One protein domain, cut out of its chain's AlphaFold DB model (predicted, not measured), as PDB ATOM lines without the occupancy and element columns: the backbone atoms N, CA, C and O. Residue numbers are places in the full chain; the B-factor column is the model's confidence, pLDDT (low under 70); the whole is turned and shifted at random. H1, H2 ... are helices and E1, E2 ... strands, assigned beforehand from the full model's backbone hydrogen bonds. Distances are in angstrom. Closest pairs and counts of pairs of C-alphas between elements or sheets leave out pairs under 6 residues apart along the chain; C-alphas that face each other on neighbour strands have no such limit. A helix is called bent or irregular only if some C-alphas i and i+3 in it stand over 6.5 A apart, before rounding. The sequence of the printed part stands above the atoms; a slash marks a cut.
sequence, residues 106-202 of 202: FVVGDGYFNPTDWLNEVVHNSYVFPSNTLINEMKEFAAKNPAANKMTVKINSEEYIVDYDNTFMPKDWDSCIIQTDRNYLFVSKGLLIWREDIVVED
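Overview. This is residues 106 to 202 of the 202 residues of an uncharacterized protein of viral metagenome (UniProt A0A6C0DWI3). One strongly twisted, curled sheet of five strands wraps partly round H1, the longest helix, which crosses its inner face; the short helix H2 lies side by side with H1 on that same face. The four-residue helix H3 only grazes the sheet, and a long stretch with no named element, residues 106 to 126, comes before E1. The printed part has 97 residues with three named helices and five named strands, in the order E1 H1 E2 E3 H2 E4 E5 H3. The mixed sheet runs E1 E4 E5 E3 E2, and the class is mixed, helices and strands. The whole is compact, with a radius of gyration of the C-alphas of 12.7 A and spans of 36 by 27 by 26 A.

Along the chain. In the sheet, E1 is residues 127 to 130, beginning at C-alpha 127 (166.526, 146.233, 226.441). E4 is residues 176 to 181, 16.4 A long, and E5 residues 184 to 189, 16.5 A. E3 is residues 158 to 164, 18.9 A, and E2 residues 150 to 155, 15.4 A. H1 is residues 132 to 144, 18.3 A, ending at C-alpha 144 (167.876, 172.739, 224.669). H2 is residues 169 to 175, 9.4 A, and is irregular: C-alphas 171 and 174 are 8.0 A apart. H3 is residues 192 to 195, ending at C-alpha 195 (178.787, 148.967, 226.739).

Arrangement. E1 and E4 are antiparallel, with N 178 and O 128 at 2.8 A. E4 and E5 form a hairpin, antiparallel, with N 179 and O 186 at 2.8 A. E5 and E3 are parallel at 37 degrees, with N 185 and O 161 at 2.8 A. E3 and E2 form a hairpin, antiparallel, with N 162 and O 151 at 2.8 A. The edge strands E1 and E2 are apart. The sheet and H1 make two layers, a helix on one face of a sheet: H1 has a height over the sheet of 9.1 A, lies over E3, and runs across the strands, at 63 degrees to E3 on the local plane. H2, on the same face, has a height over the sheet of 7.1 A. The closest C-alphas of H2 and E5 are those of Asp 172 and Lys 189, 6.1 A apart. H1, with residues 135 to 139 alone, touches H2 at a shallow tilt of 2 degrees, opposite ways; their closest C-alphas are those of Ile 135 and Trp 173, 6.5 A. H2 touches H3, with the C-alphas of Ser 175 and Leu 192 closest at 4.8 A. In H1 every O i to N i+4 pair is within hydrogen-bond range; in H2 1 of 3 is, beside 2 of 4 O i to N i+3 pairs, and H3 is too short for an O i to N i+4 pair.

Size, cuts and confidence. The two C-alphas farthest apart are those of Val 123 and Lys 144, 37.0 A. The printed part has no cut, and each link between named elements is tight. Mean pLDDT of the printed part is 87.0; residues 124, 197 and 199 to 202 are under 70.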
ATOM      1  N   PHE A 106     174.490 145.276 218.771       91.31
ATOM      2  CA  PHE A 106     173.310 145.686 218.007       91.31
ATOM      3  C   PHE A 106     172.751 146.990 218.573       91.31
ATOM      4  O   PHE A 106     171.854 147.002 219.421       91.31
ATOM      5  N   VAL A 107     173.318 148.102 218.111       92.56
ATOM      6  CA  VAL A 107     172.983 149.433 218.618       92.56
ATOM      7  C   VAL A 107     171.841 150.090 217.845       92.56
ATOM      8  O   VAL A 107     171.732 149.992 216.630       92.56
ATOM      9  N   VAL A 108     170.984 150.817 218.554       92.88
ATOM     10  CA  VAL A 108     169.860 151.564 217.984       92.88
ATOM     11  C   VAL A 108     170.303 152.963 217.568       92.88
ATOM     12  O   VAL A 108     170.876 153.703 218.366       92.88
ATOM     13  N   GLY A 109     169.961 153.362 216.341       91.38
ATOM     14  CA  GLY A 109     170.238 154.707 215.824       91.38
ATOM     15  C   GLY A 109     171.584 154.844 215.109       91.38
ATOM     16  O   GLY A 109     172.101 155.953 214.999       91.38
ATOM     17  N   ASP A 110     172.182 153.740 214.656       89.62
ATOM     18  CA  ASP A 110     173.363 153.721 213.777       89.62
ATOM     19  C   ASP A 110     173.023 153.503 212.288       89.62
ATOM     20  O   ASP A 110     173.890 153.633 211.429       89.62
ATOM     21  N   GLY A 111     171.761 153.193 211.975       89.44
ATOM     22  CA  GLY A 111     171.298 152.914 210.616       89.44
ATOM     23  C   GLY A 111     171.113 151.429 210.282       89.44
ATOM     24  O   GLY A 111     170.648 151.118 209.185       89.44
ATOM     25  N   TYR A 112     171.469 150.506 211.183       89.19
ATOM     26  CA  TYR A 112     171.583 149.084 210.846       89.19
ATOM     27  C   TYR A 112     170.688 148.160 211.662       89.19
ATOM     28  O   TYR A 112     170.380 147.069 211.186       89.19
ATOM     29  N   PHE A 113     170.257 148.570 212.855       90.50
ATOM     30  CA  PHE A 113     169.406 147.756 213.720       90.50
ATOM     31  C   PHE A 113     168.123 148.501 214.109       90.50
ATOM     32  O   PHE A 113     168.173 149.654 214.550       90.50
ATOM     33  N   ASN A 114     166.963 147.855 213.930       88.25
ATOM     34  CA  ASN A 114     165.683 148.421 214.354       88.25
ATOM     35  C   ASN A 114     165.338 147.988 215.785       88.25
ATOM     36  O   ASN A 114     165.452 146.803 216.110       88.25
ATOM     37  N   PRO A 115     164.798 148.893 216.618       86.50
ATOM     38  CA  PRO A 115     164.400 148.572 217.989       86.50
ATOM     39  C   PRO A 115     163.325 147.489 218.096       86.50
ATOM     40  O   PRO A 115     163.192 146.877 219.149       86.50
ATOM     41  N   THR A 116     162.522 147.272 217.054       86.25
ATOM     42  CA  THR A 116     161.339 146.403 217.117       86.25
ATOM     43  C   THR A 116     161.539 145.010 216.537       86.25
ATOM     44  O   THR A 116     160.696 144.147 216.785       86.25
ATOM     45  N   ASP A 117     162.623 144.772 215.789       81.88
ATOM     46  CA  ASP A 117     162.815 143.547 214.988       81.88
ATOM     47  C   ASP A 117     162.856 142.262 215.833       81.88
ATOM     48  O   ASP A 117     162.645 141.171 215.321       81.88
ATOM     49  N   TRP A 118     163.072 142.386 217.138       80.12
ATOM     50  CA  TRP A 118     163.337 141.278 218.052       80.12
ATOM     51  C   TRP A 118     162.286 141.130 219.166       80.12
ATOM     52  O   TRP A 118     162.330 140.158 219.920       80.12
ATOM     53  N   LEU A 119     161.329 142.065 219.287       80.00
ATOM     54  CA  LEU A 119     160.400 142.167 220.430       80.00
ATOM     55  C   LEU A 119     159.560 140.907 220.687       80.00
ATOM     56  O   LEU A 119     159.093 140.696 221.802       80.00
ATOM     57  N   ASN A 120     159.344 140.086 219.658       78.75
ATOM     58  CA  ASN A 120     158.591 138.833 219.763       78.75
ATOM     59  C   ASN A 120     159.496 137.591 219.781       78.75
ATOM     60  O   ASN A 120     158.989 136.471 219.767       78.75
ATOM     61  N   GLU A 121     160.814 137.781 219.755       79.62
ATOM     62  CA  GLU A 121     161.795 136.722 219.511       79.62
ATOM     63  C   GLU A 121     162.724 136.484 220.700       79.62
ATOM     64  O   GLU A 121     163.127 135.343 220.922       79.62
ATOM     65  N   VAL A 122     163.026 137.533 221.474       82.19
ATOM     66  CA  VAL A 122     163.772 137.445 222.736       82.19
ATOM     67  C   VAL A 122     162.778 137.458 223.892       82.19
ATOM     68  O   VAL A 122     162.035 138.418 224.101       82.19
ATOM     69  N   VAL A 123     162.744 136.365 224.642       74.25
ATOM     70  CA  VAL A 123     161.909 136.205 225.829       74.25
ATOM     71  C   VAL A 123     162.628 136.827 227.025       74.25
ATOM     72  O   VAL A 123     163.787 136.516 227.261       74.25
ATOM     73  N   HIS A 124     161.900 137.624 227.813       67.69
ATOM     74  CA  HIS A 124     162.400 138.401 228.955       67.69
ATOM     75  C   HIS A 124     163.345 139.562 228.566       67.69
ATOM     76  O   HIS A 124     164.422 139.371 228.021       67.69
ATOM     77  N   ASN A 125     162.912 140.778 228.931       71.81
ATOM     78  CA  ASN A 125     163.561 142.089 228.768       71.81
ATOM     79  C   ASN A 125     163.594 142.668 227.351       71.81
ATOM     80  O   ASN A 125     164.154 142.086 226.431       71.81
ATOM     81  N   SER A 126     163.049 143.883 227.205       77.62
ATOM     82  CA  SER A 126     163.045 144.628 225.943       77.62
ATOM     83  C   SER A 126     164.194 145.653 225.819       77.62
ATOM     84  O   SER A 126     164.036 146.695 225.178       77.62
ATOM     85  N   TYR A 127     165.352 145.357 226.431       88.50
ATOM     86  CA  TYR A 127     166.526 146.233 226.441       88.50
ATOM     87  C   TYR A 127     167.412 146.124 225.197       88.50
ATOM     88  O   TYR A 127     167.813 145.037 224.790       88.50
ATOM     89  N   VAL A 128     167.771 147.289 224.665       90.44
ATOM     90  CA  VAL A 128     168.755 147.517 223.601       90.44
ATOM     91  C   VAL A 128     169.625 148.717 223.949       90.44
ATOM     92  O   VAL A 128     169.333 149.482 224.873       90.44
ATOM     93  N   PHE A 129     170.706 148.897 223.203       92.31
ATOM     94  CA  PHE A 129     171.710 149.914 223.484       92.31
ATOM     95  C   PHE A 129     171.638 151.014 222.425       92.31
ATOM     96  O   PHE A 129     171.682 150.704 221.240       92.31
ATOM     97  N   PRO A 130     171.524 152.301 222.786       93.81
ATOM     98  CA  PRO A 130     171.602 153.375 221.798       93.81
ATOM     99  C   PRO A 130     173.024 153.528 221.254       93.81
ATOM    100  O   PRO A 130     173.997 153.334 221.988       93.81
ATOM    101  N   SER A 131     173.147 153.933 219.992       93.12
ATOM    102  CA  SER A 131     174.403 154.381 219.389       93.12
ATOM    103  C   SER A 131     174.877 155.691 220.031       93.12
ATOM    104  O   SER A 131     174.087 156.438 220.618       93.12
ATOM    105  N   ASN A 132     176.164 156.020 219.890       91.62
ATOM    106  CA  ASN A 132     176.686 157.307 220.365       91.62
ATOM    107  C   ASN A 132     176.015 158.496 219.661       91.62
ATOM    108  O   ASN A 132     175.773 159.525 220.290       91.62
ATOM    109  N   THR A 133     175.655 158.341 218.384       92.75
ATOM    110  CA  THR A 133     174.893 159.341 217.625       92.75
ATOM    111  C   THR A 133     173.548 159.628 218.285       92.75
ATOM    112  O   THR A 133     173.250 160.787 218.572       92.75
ATOM    113  N   LEU A 134     172.774 158.587 218.609       94.19
ATOM    114  CA  LEU A 134     171.482 158.748 219.273       94.19
ATOM    115  C   LEU A 134     171.646 159.320 220.689       94.19
ATOM    116  O   LEU A 134     170.889 160.202 221.086       94.19
ATOM    117  N   ILE A 135     172.662 158.882 221.440       93.81
ATOM    118  CA  ILE A 135     172.990 159.457 222.756       93.81
ATOM    119  C   ILE A 135     173.238 160.965 222.649       93.81
ATOM    120  O   ILE A 135     172.685 161.734 223.437       93.81
ATOM    121  N   ASN A 136     174.046 161.400 221.684       93.69
ATOM    122  CA  ASN A 136     174.357 162.813 221.491       93.69
ATOM    123  C   ASN A 136     173.120 163.620 221.075       93.69
ATOM    124  O   ASN A 136     172.903 164.706 221.611       93.69
ATOM    125  N   GLU A 137     172.266 163.074 220.208       94.69
ATOM    126  CA  GLU A 137     170.994 163.702 219.833       94.69
ATOM    127  C   GLU A 137     170.081 163.911 221.055       94.69
ATOM    128  O   GLU A 137     169.565 165.012 221.272       94.69
ATOM    129  N   MET A 138     169.948 162.889 221.910       93.75
ATOM    130  CA  MET A 138     169.157 162.980 223.142       93.75
ATOM    131  C   MET A 138     169.753 163.983 224.143       93.75
ATOM    132  O   MET A 138     169.020 164.806 224.701       93.75
ATOM    133  N   LYS A 139     171.083 163.977 224.329       93.06
ATOM    134  CA  LYS A 139     171.810 164.955 225.162       93.06
ATOM    135  C   LYS A 139     171.541 166.386 224.701       93.06
ATOM    136  O   LYS A 139     171.216 167.253 225.514       93.06
ATOM    137  N   GLU A 140     171.675 166.640 223.402       94.31
ATOM    138  CA  GLU A 140     171.449 167.960 222.822       94.31
ATOM    139  C   GLU A 140     170.002 168.425 222.980       94.31
ATOM    140  O   GLU A 140     169.762 169.588 223.321       94.31
ATOM    141  N   PHE A 141     169.037 167.535 222.739       94.62
ATOM    142  CA  PHE A 141     167.626 167.849 222.914       94.62
ATOM    143  C   PHE A 141     167.318 168.213 224.369       94.62
ATOM    144  O   PHE A 141     166.701 169.255 224.607       94.62
ATOM    145  N   ALA A 142     167.786 167.413 225.332       92.69
ATOM    146  CA  ALA A 142     167.568 167.653 226.756       92.69
ATOM    147  C   ALA A 142     168.201 168.975 227.226       92.69
ATOM    148  O   ALA A 142     167.585 169.720 227.988       92.69
ATOM    149  N   ALA A 143     169.396 169.313 226.728       91.75
ATOM    150  CA  ALA A 143     170.057 170.582 227.034       91.75
ATOM    151  C   ALA A 143     169.282 171.798 226.492       91.75
ATOM    152  O   ALA A 143     169.201 172.830 227.160       91.75
ATOM    153  N   LYS A 144     168.691 171.682 225.295       94.44
ATOM    154  CA  LYS A 144     167.876 172.739 224.669       94.44
ATOM    155  C   LYS A 144     166.466 172.828 225.270       94.44
ATOM    156  O   LYS A 144     165.870 173.903 225.250       94.44
ATOM    157  N   ASN A 145     165.943 171.729 225.819       92.81
ATOM    158  CA  ASN A 145     164.568 171.603 226.311       92.81
ATOM    159  C   ASN A 145     164.519 171.018 227.739       92.81
ATOM    160  O   ASN A 145     163.958 169.942 227.943       92.81
ATOM    161  N   PRO A 146     165.040 171.717 228.765       89.94
ATOM    162  CA  PRO A 146     165.219 171.154 230.112       89.94
ATOM    163  C   PRO A 146     163.916 170.764 230.836       89.94
ATOM    164  O   PRO A 146     163.946 169.988 231.788       89.94
ATOM    165  N   ALA A 147     162.766 171.297 230.406       90.06
ATOM    166  CA  ALA A 147     161.450 170.941 230.944       90.06
ATOM    167  C   ALA A 147     160.785 169.759 230.211       90.06
ATOM    168  O   ALA A 147     159.750 169.273 230.663       90.06
ATOM    169  N   ALA A 148     161.344 169.317 229.080       91.31
ATOM    170  CA  ALA A 148     160.825 168.199 228.307       91.31
ATOM    171  C   ALA A 148     161.497 166.887 228.732       91.31
ATOM    172  O   ALA A 148     162.707 166.830 228.955       91.31
ATOM    173  N   ASN A 149     160.698 165.828 228.795       91.88
ATOM    174  CA  ASN A 149     161.137 164.454 229.047       91.88
ATOM    175  C   ASN A 149     160.882 163.530 227.846       91.88
ATOM    176  O   ASN A 149     161.083 162.327 227.935       91.88
ATOM    177  N   LYS A 150     160.399 164.087 226.729       95.88
ATOM    178  CA  LYS A 150     160.049 163.342 225.522       95.88
ATOM    179  C   LYS A 150     160.576 164.038 224.284       95.88
ATOM    180  O   LYS A 150     160.453 165.259 224.171       95.88
ATOM    181  N   MET A 151     161.074 163.253 223.340       95.69
ATOM    182  CA  MET A 151     161.449 163.709 222.004       95.69
ATOM    183  C   MET A 151     161.014 162.707 220.942       95.69
ATOM    184  O   MET A 151     160.839 161.523 221.222       95.69
ATOM    185  N   THR A 152     160.850 163.186 219.716       96.94
ATOM    186  CA  THR A 152     160.656 162.322 218.554       96.94
ATOM    187  C   THR A 152     161.982 162.190 217.825       96.94
ATOM    188  O   THR A 152     162.589 163.205 217.491       96.94
ATOM    189  N   VAL A 153     162.403 160.954 217.567       95.19
ATOM    190  CA  VAL A 153     163.597 160.632 216.774       95.19
ATOM    191  C   VAL A 153     163.202 159.818 215.554       95.19
ATOM    192  O   VAL A 153     162.183 159.121 215.566       95.19
ATOM    193  N   LYS A 154     164.017 159.886 214.500       94.25
ATOM    194  CA  LYS A 154     163.881 159.011 213.333       94.25
ATOM    195  C   LYS A 154     164.964 157.948 213.355       94.25
ATOM    196  O   LYS A 154     166.138 158.273 213.235       94.25
ATOM    197  N   ILE A 155     164.561 156.687 213.453       92.31
ATOM    198  CA  ILE A 155     165.453 155.526 213.392       92.31
ATOM    199  C   ILE A 155     165.046 154.725 212.159       92.31
ATOM    200  O   ILE A 155     163.893 154.329 212.034       92.31
ATOM    201  N   ASN A 156     165.969 154.547 211.211       89.62
ATOM    202  CA  ASN A 156     165.741 153.802 209.964       89.62
ATOM    203  C   ASN A 156     164.479 154.234 209.188       89.62
ATOM    204  O   ASN A 156     163.787 153.425 208.580       89.62
ATOM    205  N   SER A 157     164.229 155.548 209.141       88.88
ATOM    206  CA  SER A 157     163.059 156.198 208.514       88.88
ATOM    207  C   SER A 157     161.730 156.063 209.265       88.88
ATOM    208  O   SER A 157     160.731 156.619 208.807       88.88
ATOM    209  N   GLU A 158     161.713 155.404 210.418       92.81
ATOM    210  CA  GLU A 158     160.544 155.301 211.286       92.81
ATOM    211  C   GLU A 158     160.639 156.278 212.461       92.81
ATOM    212  O   GLU A 158     161.722 156.564 212.972       92.81
ATOM    213  N   GLU A 159     159.496 156.821 212.876       95.06
ATOM    214  CA  GLU A 159     159.421 157.768 213.989       95.06
ATOM    215  C   GLU A 159     159.171 157.042 215.309       95.06
ATOM    216  O   GLU A 159     158.202 156.294 215.457       95.06
ATOM    217  N   TYR A 160     160.023 157.333 216.287       95.88
ATOM    218  CA  TYR A 160     159.943 156.799 217.639       95.88
ATOM    219  C   TYR A 160     159.800 157.930 218.646       95.88
ATOM    220  O   TYR A 160     160.394 159.000 218.496       95.88
ATOM    221  N   ILE A 161     159.021 157.684 219.698       97.00
ATOM    222  CA  ILE A 161     158.944 158.572 220.855       97.00
ATOM    223  C   ILE A 161     159.932 158.061 221.892       97.00
ATOM    224  O   ILE A 161     159.754 156.978 222.445       97.00
ATOM    225  N   VAL A 162     160.954 158.861 222.164       96.12
ATOM    226  CA  VAL A 162     161.934 158.617 223.216       96.12
ATOM    227  C   VAL A 162     161.465 159.336 224.471       96.12
ATOM    228  O   VAL A 162     161.322 160.557 224.459       96.12
ATOM    229  N   ASP A 163     161.213 158.581 225.534       95.50
ATOM    230  CA  ASP A 163     160.897 159.074 226.875       95.50
ATOM    231  C   ASP A 163     162.114 158.848 227.773       95.50
ATOM    232  O   ASP A 163     162.669 157.750 227.803       95.50
ATOM    233  N   TYR A 164     162.557 159.880 228.481       92.81
ATOM    234  CA  TYR A 164     163.721 159.814 229.354       92.81
ATOM    235  C   TYR A 164     163.465 160.582 230.651       92.81
ATOM    236  O   TYR A 164     162.844 161.644 230.669       92.81
ATOM    237  N   ASP A 165     163.977 160.072 231.764       84.69
ATOM    238  CA  ASP A 165     163.827 160.734 233.059       84.69
ATOM    239  C   ASP A 165     164.882 161.841 233.223       84.69
ATOM    240  O   ASP A 165     166.095 161.609 233.262       84.69
ATOM    241  N   ASN A 166     164.413 163.077 233.346       79.75
ATOM    242  CA  ASN A 166     165.269 164.250 233.484       79.75
ATOM    243  C   ASN A 166     166.028 164.320 234.827       79.75
ATOM    244  O   ASN A 166     166.917 165.162 234.969       79.75
ATOM    245  N   THR A 167     165.727 163.449 235.794       78.62
ATOM    246  CA  THR A 167     166.363 163.455 237.118       78.62
ATOM    247  C   THR A 167     167.716 162.739 237.159       78.62
ATOM    248  O   THR A 167     168.604 163.191 237.888       78.62
ATOM    249  N   PHE A 168     167.924 161.675 236.371       75.00
ATOM    250  CA  PHE A 168     169.192 160.920 236.359       75.00
ATOM    251  C   PHE A 168     169.977 161.033 235.053       75.00
ATOM    252  O   PHE A 168     171.211 161.016 235.071       75.00
ATOM    253  N   MET A 169     169.293 161.227 233.924       76.75
ATOM    254  CA  MET A 169     169.944 161.207 232.616       76.75
ATOM    255  C   MET A 169     171.106 162.196 232.447       76.75
ATOM    256  O   MET A 169     172.087 161.784 231.835       76.75
ATOM    257  N   PRO A 170     171.137 163.411 233.049       73.69
ATOM    258  CA  PRO A 170     172.287 164.314 232.918       73.69
ATOM    259  C   PRO A 170     173.657 163.712 233.281       73.69
ATOM    260  O   PRO A 170     174.673 164.272 232.880       73.69
ATOM    261  N   LYS A 171     173.703 162.605 234.037       82.56
ATOM    262  CA  LYS A 171     174.945 161.937 234.461       82.56
ATOM    263  C   LYS A 171     175.162 160.554 233.850       82.56
ATOM    264  O   LYS A 171     176.289 160.078 233.867       82.56
ATOM    265  N   ASP A 172     174.109 159.921 233.342       88.12
ATOM    266  CA  ASP A 172     174.101 158.493 232.999       88.12
ATOM    267  C   ASP A 172     173.820 158.238 231.501       88.12
ATOM    268  O   ASP A 172     173.576 157.104 231.097       88.12
ATOM    269  N   TRP A 173     173.866 159.274 230.652       90.00
ATOM    270  CA  TRP A 173     173.673 159.128 229.202       90.00
ATOM    271  C   TRP A 173     174.610 158.093 228.565       90.00
ATOM    272  O   TRP A 173     174.186 157.328 227.707       90.00
ATOM    273  N   ASP A 174     175.874 158.055 228.984       88.06
ATOM    274  CA  ASP A 174     176.885 157.188 228.366       88.06
ATOM    275  C   ASP A 174     176.744 155.715 228.767       88.06
ATOM    276  O   ASP A 174     177.331 154.851 228.125       88.06
ATOM    277  N   SER A 175     175.941 155.412 229.792       89.81
ATOM    278  CA  SER A 175     175.602 154.048 230.209       89.81
ATOM    279  C   SER A 175     174.133 153.705 229.982       89.81
ATOM    280  O   SER A 175     173.663 152.686 230.487       89.81
ATOM    281  N   CYS A 176     173.379 154.548 229.272       91.94
ATOM    282  CA  CYS A 176     171.947 154.342 229.145       91.94
ATOM    283  C   CYS A 176     171.601 153.130 228.267       91.94
ATOM    284  O   CYS A 176     172.334 152.745 227.347       91.94
ATOM    285  N   ILE A 177     170.452 152.546 228.582       92.56
ATOM    286  CA  ILE A 177     169.789 151.493 227.819       92.56
ATOM    287  C   ILE A 177     168.413 151.992 227.390       92.56
ATOM    288  O   ILE A 177     167.837 152.887 228.013       92.56
ATOM    289  N   ILE A 178     167.875 151.393 226.338       93.19
ATOM    290  CA  ILE A 178     166.533 151.662 225.842       93.19
ATOM    291  C   ILE A 178     165.686 150.421 226.061       93.19
ATOM    292  O   ILE A 178     166.006 149.355 225.546       93.19
ATOM    293  N   GLN A 179     164.582 150.572 226.782       92.06
ATOM    294  CA  GLN A 179     163.506 149.597 226.782       92.06
ATOM    295  C   GLN A 179     162.525 149.933 225.658       92.06
ATOM    296  O   GLN A 179     162.006 151.046 225.599       92.06
ATOM    297  N   THR A 180     162.252 148.975 224.779       89.38
ATOM    298  CA  THR A 180     161.357 149.187 223.635       89.38
ATOM    299  C   THR A 180     159.957 148.635 223.921       89.38
ATOM    300  O   THR A 180     159.813 147.506 224.394       89.38
ATOM    301  N   ASP A 181     158.926 149.420 223.607       88.38
ATOM    302  CA  ASP A 181     157.528 148.994 223.487       88.38
ATOM    303  C   ASP A 181     156.939 149.599 222.207       88.38
ATOM    304  O   ASP A 181     156.544 150.767 222.162       88.38
ATOM    305  N   ARG A 182     156.909 148.804 221.131       86.38
ATOM    306  CA  ARG A 182     156.488 149.255 219.794       86.38
ATOM    307  C   ARG A 182     157.290 150.493 219.368       86.38
ATOM    308  O   ARG A 182     158.504 150.420 219.242       86.38
ATOM    309  N   ASN A 183     156.620 151.621 219.149       90.19
ATOM    310  CA  ASN A 183     157.216 152.891 218.745       90.19
ATOM    311  C   ASN A 183     157.612 153.795 219.930       90.19
ATOM    312  O   ASN A 183     157.959 154.959 219.721       90.19
ATOM    313  N   TYR A 184     157.545 153.288 221.162       93.56
ATOM    314  CA  TYR A 184     158.001 153.978 222.364       93.56
ATOM    315  C   TYR A 184     159.327 153.395 222.852       93.56
ATOM    316  O   TYR A 184     159.477 152.182 222.992       93.56
ATOM    317  N   LEU A 185     160.279 154.284 223.126       94.75
ATOM    318  CA  LEU A 185     161.618 153.980 223.614       94.75
ATOM    319  C   LEU A 185     161.788 154.628 224.988       94.75
ATOM    320  O   LEU A 185     161.843 155.851 225.094       94.75
ATOM    321  N   PHE A 186     161.867 153.823 226.043       94.25
ATOM    322  CA  PHE A 186     162.085 154.306 227.403       94.25
ATOM    323  C   PHE A 186     163.568 154.240 227.738       94.25
ATOM    324  O   PHE A 186     164.146 153.157 227.845       94.25
ATOM    325  N   VAL A 187     164.192 155.397 227.915       93.88
ATOM    326  CA  VAL A 187     165.609 155.490 228.254       93.88
ATOM    327  C   VAL A 187     165.774 155.352 229.757       93.88
ATOM    328  O   VAL A 187     165.184 156.096 230.541       93.88
ATOM    329  N   SER A 188     166.585 154.383 230.158       91.06
ATOM    330  CA  SER A 188     166.873 154.076 231.554       91.06
ATOM    331  C   SER A 188     168.370 154.014 231.809       91.06
ATOM    332  O   SER A 188     169.178 153.841 230.894       91.06
ATOM    333  N   LYS A 189     168.750 154.147 233.080       90.50
ATOM    334  CA  LYS A 189     170.130 153.946 233.511       90.50
ATOM    335  C   LYS A 189     170.524 152.484 233.297       90.50
ATOM    336  O   LYS A 189     169.839 151.591 233.789       90.50
ATOM    337  N   GLY A 190     171.648 152.256 232.627       89.12
ATOM    338  CA  GLY A 190     172.329 150.966 232.590       89.12
ATOM    339  C   GLY A 190     173.679 151.011 233.304       89.12
ATOM    340  O   GLY A 190     174.016 151.984 233.993       89.12
ATOM    341  N   LEU A 191     174.460 149.944 233.136       88.56
ATOM    342  CA  LEU A 191     175.823 149.837 233.650       88.56
ATOM    343  C   LEU A 191     176.836 150.121 232.538       88.56
ATOM    344  O   LEU A 191     176.660 149.677 231.409       88.56
ATOM    345  N   LEU A 192     177.922 150.824 232.874       85.44
ATOM    346  CA  LEU A 192     179.005 151.119 231.924       85.44
ATOM    347  C   LEU A 192     179.605 149.843 231.321       85.44
ATOM    348  O   LEU A 192     179.834 149.797 230.118       85.44
ATOM    349  N   ILE A 193     179.769 148.797 232.141       86.81
ATOM    350  CA  ILE A 193     180.330 147.509 231.711       86.81
ATOM    351  C   ILE A 193     179.522 146.857 230.583       86.81
ATOM    352  O   ILE A 193     180.081 146.168 229.742       86.81
ATOM    353  N   TRP A 194     178.214 147.127 230.493       87.19
ATOM    354  CA  TRP A 194     177.381 146.579 229.420       87.19
ATOM    355  C   TRP A 194     177.677 147.182 228.045       87.19
ATOM    356  O   TRP A 194     177.178 146.680 227.044       87.19
ATOM    357  N   ARG A 195     178.452 148.268 227.982       83.31
ATOM    358  CA  ARG A 195     178.787 148.967 226.739       83.31
ATOM    359  C   ARG A 195     180.253 148.820 226.334       83.31
ATOM    360  O   ARG A 195     180.618 149.340 225.285       83.31
ATOM    361  N   GLU A 196     181.074 148.117 227.117       78.69
ATOM    362  CA  GLU A 196     182.503 147.914 226.817       78.69
ATOM    363  C   GLU A 196     182.721 147.148 225.500       78.69
ATOM    364  O   GLU A 196     183.676 147.430 224.779       78.69
ATOM    365  N   ASP A 197     181.796 146.251 225.146       68.12
ATOM    366  CA  ASP A 197     181.854 145.434 223.923       68.12
ATOM    367  C   ASP A 197     181.266 146.123 222.677       68.12
ATOM    368  O   ASP A 197     181.245 145.543 221.585       68.12
ATOM    369  N   ILE A 198     180.764 147.354 222.809       76.25
ATOM    370  CA  ILE A 198     180.292 148.128 221.661       76.25
ATOM    371  C   ILE A 198     181.528 148.669 220.949       76.25
ATOM    372  O   ILE A 198     182.153 149.622 221.412       76.25
ATOM    373  N   VAL A 199     181.890 148.059 219.818       58.41
ATOM    374  CA  VAL A 199     182.948 148.582 218.947       58.41
ATOM    375  C   VAL A 199     182.454 149.905 218.368       58.41
ATOM    376  O   VAL A 199     181.658 149.938 217.434       58.41
ATOM    377  N   VAL A 200     182.890 151.002 218.977       52.25
ATOM    378  CA  VAL A 200     182.692 152.348 218.453       52.25
ATOM    379  C   VAL A 200     183.730 152.528 217.351       52.25
ATOM    380  O   VAL A 200     184.911 152.699 217.644       52.25
ATOM    381  N   GLU A 201     183.325 152.420 216.086       45.50
ATOM    382  CA  GLU A 201     184.132 153.018 215.021       45.50
ATOM    383  C   GLU A 201     183.979 154.544 215.135       45.50
ATOM    384  O   GLU A 201     182.856 155.056 215.119       45.50
ATOM    385  N   ASP A 202     185.109 155.228 215.351       40.34
ATOM    386  CA  ASP A 202     185.239 156.694 215.365       40.34
ATOM    387  C   ASP A 202     184.915 157.326 213.999       40.34
ATOM    388  O   ASP A 202     185.339 156.765 212.956       40.34
TER     389      ASP A 202